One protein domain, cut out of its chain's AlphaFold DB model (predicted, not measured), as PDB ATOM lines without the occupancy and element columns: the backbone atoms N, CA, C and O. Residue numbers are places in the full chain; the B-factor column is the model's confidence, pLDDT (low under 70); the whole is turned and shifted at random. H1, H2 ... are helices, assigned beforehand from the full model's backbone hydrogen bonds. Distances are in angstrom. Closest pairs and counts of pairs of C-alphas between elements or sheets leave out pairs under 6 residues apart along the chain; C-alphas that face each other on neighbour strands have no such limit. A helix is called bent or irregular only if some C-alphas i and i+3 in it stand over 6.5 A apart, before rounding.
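Overview. This is residues 2 to 50 of the 143 residues of an uncharacterized protein of Nitrospiraceae bacterium (UniProt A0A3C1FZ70). A long, narrow open loop of chain: the extended stretch 6 to 13 runs one way, short H1 turns the corner, long H2 runs back, and the tail 43 to 50 folds back toward residue 6. The printed part has 49 residues with two named helices, H1 then H2, and no named strand; the class is all helix. It is loose, with a radius of gyration of the C-alphas of 12.5 A, and elongated, spanning 36 by 21 by 17 A.

Arrangement. H1, residues 16 to 21, and H2, residues 23 to 42, only just touch, only at the corner by their tight link, with 3 pairs of C-alphas within 8 A. H2 touches with residues 25 to 26 alone; the closest C-alphas, of Val 20 and Met 26, are 6.5 A apart. Their lines are about perpendicular, at 86 degrees. In H2 every O i to N i+4 pair is within hydrogen-bond range; in H1 0 of 2 are, and 1 of 3 O i to N i+3 pairs.

Along the chain. H1 begins at C-alpha 16 (18.095, 25.580, 47.521), measures 10.6 A and is irregular, only just: C-alphas 17 and 20 are 6.8 A apart. H2, 28.7 A, ends at C-alpha 42 (32.194, -4.492, 48.350).

Size, cuts and confidence. The C-alphas farthest apart, of Gln 14 and Glu 42, are 37.2 A apart. The printed part has no cut. Residues 2 to 5 have pLDDT under 70.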
ATOM      1  N   GLY A   2      35.572   7.678  62.913       42.69
ATOM      2  CA  GLY A   2      34.893   8.809  62.274       42.69
ATOM      3  C   GLY A   2      34.186   8.298  61.022       42.69
ATOM      4  O   GLY A   2      34.683   7.353  60.416       42.69
ATOM      5  N   LEU A   3      33.022   8.865  60.714       48.59
ATOM      6  CA  LEU A   3      32.122   8.484  59.618       48.59
ATOM      7  C   LEU A   3      32.878   7.990  58.374       48.59
ATOM      8  O   LEU A   3      33.664   8.737  57.793       48.59
ATOM      9  N   THR A   4      32.632   6.747  57.961       63.41
ATOM     10  CA  THR A   4      33.151   6.200  56.705       63.41
ATOM     11  C   THR A   4      32.385   6.824  55.541       63.41
ATOM     12  O   THR A   4      31.340   6.330  55.123       63.41
ATOM     13  N   LYS A   5      32.858   7.986  55.089       68.62
ATOM     14  CA  LYS A   5      32.284   8.734  53.969       68.62
ATOM     15  C   LYS A   5      32.995   8.339  52.678       68.62
ATOM     16  O   LYS A   5      34.205   8.504  52.570       68.62
ATOM     17  N   ILE A   6      32.224   7.822  51.723       82.75
ATOM     18  CA  ILE A   6      32.707   7.435  50.389       82.75
ATOM     19  C   ILE A   6      32.699   8.651  49.466       82.75
ATOM     20  O   ILE A   6      33.716   8.985  48.863       82.75
ATOM     21  N   ASN A   7      31.547   9.325  49.372       84.12
ATOM     22  CA  ASN A   7      31.371  10.507  48.546       84.12
ATOM     23  C   ASN A   7      30.351  11.483  49.152       84.12
ATOM     24  O   ASN A   7      29.379  11.070  49.783       84.12
ATOM     25  N   GLU A   8      30.584  12.774  48.954       86.19
ATOM     26  CA  GLU A   8      29.738  13.905  49.338       86.19
ATOM     27  C   GLU A   8      30.064  15.059  48.366       86.19
ATOM     28  O   GLU A   8      31.141  15.075  47.771       86.19
ATOM     29  N   ALA A   9      29.132  15.983  48.141       86.94
ATOM     30  CA  ALA A   9      29.339  17.110  47.235       86.94
ATOM     31  C   ALA A   9      28.555  18.335  47.710       86.94
ATOM     32  O   ALA A   9      27.420  18.214  48.176       86.94
ATOM     33  N   ALA A  10      29.158  19.515  47.566       85.56
ATOM     34  CA  ALA A  10      28.515  20.797  47.821       85.56
ATOM     35  C   ALA A  10      28.180  21.480  46.488       85.56
ATOM     36  O   ALA A  10      29.084  21.830  45.729       85.56
ATOM     37  N   ILE A  11      26.887  21.682  46.224       88.44
ATOM     38  CA  ILE A  11      26.393  22.336  45.006       88.44
ATOM     39  C   ILE A  11      25.998  23.775  45.330       88.44
ATOM     40  O   ILE A  11      25.235  24.023  46.266       88.44
ATOM     41  N   CYS A  12      26.533  24.729  44.570       86.12
ATOM     42  CA  CYS A  12      26.264  26.149  44.765       86.12
ATOM     43  C   CYS A  12      25.156  26.620  43.819       86.12
ATOM     44  O   CYS A  12      25.408  26.863  42.643       86.12
ATOM     45  N   THR A  13      23.950  26.805  44.349       90.56
ATOM     46  CA  THR A  13      22.805  27.395  43.634       90.56
ATOM     47  C   THR A  13      22.368  28.706  44.294       90.56
ATOM     48  O   THR A  13      22.763  28.986  45.428       90.56
ATOM     49  N   GLN A  14      21.573  29.538  43.602       89.88
ATOM     50  CA  GLN A  14      21.058  30.781  44.202       89.88
ATOM     51  C   GLN A  14      19.959  30.468  45.226       89.88
ATOM     52  O   GLN A  14      19.986  30.973  46.348       89.88
ATOM     53  N   GLY A  15      19.022  29.589  44.861       89.38
ATOM     54  CA  GLY A  15      18.021  29.018  45.761       89.38
ATOM     55  C   GLY A  15      18.226  27.518  45.979       89.38
ATOM     56  O   GLY A  15      18.554  26.786  45.047       89.38
ATOM     57  N   ILE A  16      17.971  27.020  47.196       83.31
ATOM     58  CA  ILE A  16      18.095  25.580  47.521       83.31
ATOM     59  C   ILE A  16      17.217  24.725  46.593       83.31
ATOM     60  O   ILE A  16      17.625  23.653  46.158       83.31
ATOM     61  N   SER A  17      16.019  25.208  46.257       89.94
ATOM     62  CA  SER A  17      15.083  24.503  45.376       89.94
ATOM     63  C   SER A  17      15.490  24.498  43.902       89.94
ATOM     64  O   SER A  17      14.871  23.788  43.121       89.94
ATOM     65  N   GLU A  18      16.491  25.281  43.499       95.81
ATOM     66  CA  GLU A  18      16.904  25.392  42.095       95.81
ATOM     67  C   GLU A  18      17.855  24.277  41.665       95.81
ATOM     68  O   GLU A  18      18.040  24.079  40.471       95.81
ATOM     69  N   VAL A  19      18.431  23.521  42.605       94.56
ATOM     70  CA  VAL A  19      19.415  22.469  42.292       94.56
ATOM     71  C   VAL A  19      18.884  21.410  41.331       94.56
ATOM     72  O   VAL A  19      19.635  20.872  40.532       94.56
ATOM     73  N   VAL A  20      17.574  21.162  41.338       95.19
ATOM     74  CA  VAL A  20      16.931  20.216  40.412       95.19
ATOM     75  C   VAL A  20      16.924  20.692  38.955       95.19
ATOM     76  O   VAL A  20      16.609  19.905  38.068       95.19
ATOM     77  N   LEU A  21      17.232  21.967  38.707       95.56
ATOM     78  CA  LEU A  21      17.373  22.550  37.371       95.56
ATOM     79  C   LEU A  21      18.809  22.433  36.834       95.56
ATOM     80  O   LEU A  21      19.032  22.672  35.649       95.56
ATOM     81  N   ASP A  22      19.773  22.079  37.685       95.19
ATOM     82  CA  ASP A  22      21.165  21.847  37.311       95.19
ATOM     83  C   ASP A  22      21.359  20.368  36.949       95.19
ATOM     84  O   ASP A  22      21.434  19.491  37.813       95.19
ATOM     85  N   GLN A  23      21.421  20.079  35.649       95.94
ATOM     86  CA  GLN A  23      21.550  18.703  35.171       95.94
ATOM     87  C   GLN A  23      22.870  18.052  35.610       95.94
ATOM     88  O   GLN A  23      22.873  16.865  35.929       95.94
ATOM     89  N   GLU A  24      23.970  18.807  35.685       94.38
ATOM     90  CA  GLU A  24      25.263  18.267  36.119       94.38
ATOM     91  C   GLU A  24      25.205  17.848  37.593       94.38
ATOM     92  O   GLU A  24      25.680  16.767  37.956       94.38
ATOM     93  N   ALA A  25      24.549  18.652  38.436       93.56
ATOM     94  CA  ALA A  25      24.311  18.309  39.835       93.56
ATOM     95  C   ALA A  25      23.429  17.058  39.986       93.56
ATOM     96  O   ALA A  25      23.714  16.193  40.822       93.56
ATOM     97  N   MET A  26      22.381  16.926  39.166       95.88
ATOM     98  CA  MET A  26      21.497  15.755  39.188       95.88
ATOM     99  C   MET A  26      22.206  14.479  38.707       95.88
ATOM    100  O   MET A  26      22.055  13.418  39.325       95.88
ATOM    101  N   ASP A  27      23.031  14.576  37.664       96.31
ATOM    102  CA  ASP A  27      23.837  13.463  37.150       96.31
ATOM    103  C   ASP A  27      24.901  13.023  38.167       96.31
ATOM    104  O   ASP A  27      25.103  11.822  38.393       96.31
ATOM    105  N   LEU A  28      25.545  13.987  38.835       92.62
ATOM    106  CA  LEU A  28      26.469  13.738  39.940       92.62
ATOM    107  C   LEU A  28      25.767  13.008  41.092       92.62
ATOM    108  O   LEU A  28      26.262  11.973  41.538       92.62
ATOM    109  N   ALA A  29      24.596  13.481  41.530       93.88
ATOM    110  CA  ALA A  29      23.829  12.841  42.599       93.88
ATOM    111  C   ALA A  29      23.457  11.387  42.254       93.88
ATOM    112  O   ALA A  29      23.613  10.482  43.082       93.88
ATOM    113  N   TYR A  30      23.022  11.137  41.014       95.69
ATOM    114  CA  TYR A  30      22.718   9.789  40.533       95.69
ATOM    115  C   TYR A  30      23.950   8.873  40.550       95.69
ATOM    116  O   TYR A  30      23.880   7.730  41.020       95.69
ATOM    117  N   ARG A  31      25.095   9.369  40.073       94.50
ATOM    118  CA  ARG A  31      26.360   8.630  40.079       94.50
ATOM    119  C   ARG A  31      26.833   8.320  41.503       94.50
ATOM    120  O   ARG A  31      27.128   7.160  41.789       94.50
ATOM    121  N   MET A  32      26.813   9.301  42.403       92.81
ATOM    122  CA  MET A  32      27.188   9.119  43.812       92.81
ATOM    123  C   MET A  32      26.321   8.061  44.505       92.81
ATOM    124  O   MET A  32      26.831   7.238  45.265       92.81
ATOM    125  N   GLY A  33      25.017   8.012  44.208       92.94
ATOM    126  CA  GLY A  33      24.133   6.963  44.729       92.94
ATOM    127  C   GLY A  33      24.570   5.546  44.326       92.94
ATOM    128  O   GLY A  33      24.522   4.614  45.140       92.94
ATOM    129  N   LYS A  34      25.059   5.368  43.090       94.12
ATOM    130  CA  LYS A  34      25.626   4.088  42.627       94.12
ATOM    131  C   LYS A  34      26.935   3.759  43.332       94.12
ATOM    132  O   LYS A  34      27.102   2.624  43.772       94.12
ATOM    133  N   GLU A  35      27.831   4.736  43.454       91.75
ATOM    134  CA  GLU A  35      29.120   4.581  44.141       91.75
ATOM    135  C   GLU A  35      28.911   4.122  45.592       91.75
ATOM    136  O   GLU A  35      29.522   3.143  46.016       91.75
ATOM    137  N   ILE A  36      27.962   4.732  46.315       90.81
ATOM    138  CA  ILE A  36      27.596   4.329  47.683       90.81
ATOM    139  C   ILE A  36      27.098   2.881  47.725       90.81
ATOM    140  O   ILE A  36      27.513   2.102  48.583       90.81
ATOM    141  N   THR A  37      26.225   2.501  46.791       92.06
ATOM    142  CA  THR A  37      25.679   1.137  46.730       92.06
ATOM    143  C   THR A  37      26.781   0.098  46.508       92.06
ATOM    144  O   THR A  37      26.806  -0.936  47.179       92.06
ATOM    145  N   VAL A  38      27.713   0.375  45.592       92.50
ATOM    146  CA  VAL A  38      28.865  -0.496  45.318       92.50
ATOM    147  C   VAL A  38      29.782  -0.571  46.535       92.50
ATOM    148  O   VAL A  38      30.108  -1.668  46.977       92.50
ATOM    149  N   ALA A  39      30.136   0.567  47.123       91.19
ATOM    150  CA  ALA A  39      31.006   0.650  48.290       91.19
ATOM    151  C   ALA A  39      30.477  -0.147  49.493       91.19
ATOM    152  O   ALA A  39      31.226  -0.875  50.141       91.19
ATOM    153  N   VAL A  40      29.169  -0.078  49.766       90.81
ATOM    154  CA  VAL A  40      28.534  -0.883  50.824       90.81
ATOM    155  C   VAL A  40      28.603  -2.379  50.505       90.81
ATOM    156  O   VAL A  40      28.898  -3.177  51.396       90.81
ATOM    157  N   ARG A  41      28.357  -2.769  49.246       94.19
ATOM    158  CA  ARG A  41      28.393  -4.174  48.805       94.19
ATOM    159  C   ARG A  41      29.798  -4.769  48.897       94.19
ATOM    160  O   ARG A  41      29.962  -5.849  49.457       94.19
ATOM    161  N   GLU A  42      30.791  -4.055  48.376       93.94
ATOM    162  CA  GLU A  42      32.194  -4.492  48.350       93.94
ATOM    163  C   GLU A  42      32.926  -4.226  49.677       93.94
ATOM    164  O   GLU A  42      34.054  -4.672  49.867       93.94
ATOM    165  N   LYS A  43      32.283  -3.514  50.615       90.81
ATOM    166  CA  LYS A  43      32.871  -3.024  51.875       90.81
ATOM    167  C   LYS A  43      34.105  -2.136  51.667       90.81
ATOM    168  O   LYS A  43      34.940  -2.017  52.564       90.81
ATOM    169  N   ASP A  44      34.196  -1.495  50.508       88.88
ATOM    170  CA  ASP A  44      35.223  -0.512  50.194       88.88
ATOM    171  C   ASP A  44      34.674   0.890  50.446       88.88
ATOM    172  O   ASP A  44      33.906   1.430  49.658       88.88
ATOM    173  N   LEU A  45      35.058   1.472  51.579       84.94
ATOM    174  CA  LEU A  45      34.590   2.784  52.022       84.94
ATOM    175  C   LEU A  45      35.644   3.873  51.769       84.94
ATOM    176  O   LEU A  45      35.717   4.858  52.507       84.94
ATOM    177  N   THR A  46      36.498   3.656  50.766       83.75
ATOM    178  CA  THR A  46      37.535   4.606  50.364       83.75
ATOM    179  C   THR A  46      36.908   5.874  49.789       83.75
ATOM    180  O   THR A  46      35.885   5.839  49.110       83.75
ATOM    181  N   TYR A  47      37.546   7.010  50.065       83.19
ATOM    182  CA  TYR A  47      37.190   8.313  49.514       83.19
ATOM    183  C   TYR A  47      37.211   8.294  47.974       83.19
ATOM    184  O   TYR A  47      38.238   7.959  47.384       83.19
ATOM    185  N   GLN A  48      36.106   8.694  47.339       83.25
ATOM    186  CA  GLN A  48      35.950   8.814  45.878       83.25
ATOM    187  C   GLN A  48      35.663  10.256  45.415       83.25
ATOM    188  O   GLN A  48      35.186  10.476  44.303       83.25
ATOM    189  N   GLY A  49      35.930  11.250  46.267       81.25
ATOM    190  CA  GLY A  49      35.823  12.655  45.875       81.25
ATOM    191  C   GLY A  49      36.974  13.112  44.973       81.25
ATOM    192  O   GLY A  49      37.961  12.402  44.766       81.25
ATOM    193  N   GLU A  50      36.844  14.321  44.432       85.25
ATOM    194  CA  GLU A  50      37.843  14.915  43.541       85.25
ATOM    195  C   GLU A  50      39.123  15.339  44.282       85.25
ATOM    196  O   GLU A  50      39.106  15.699  45.461       85.25
TER     197      GLU A  50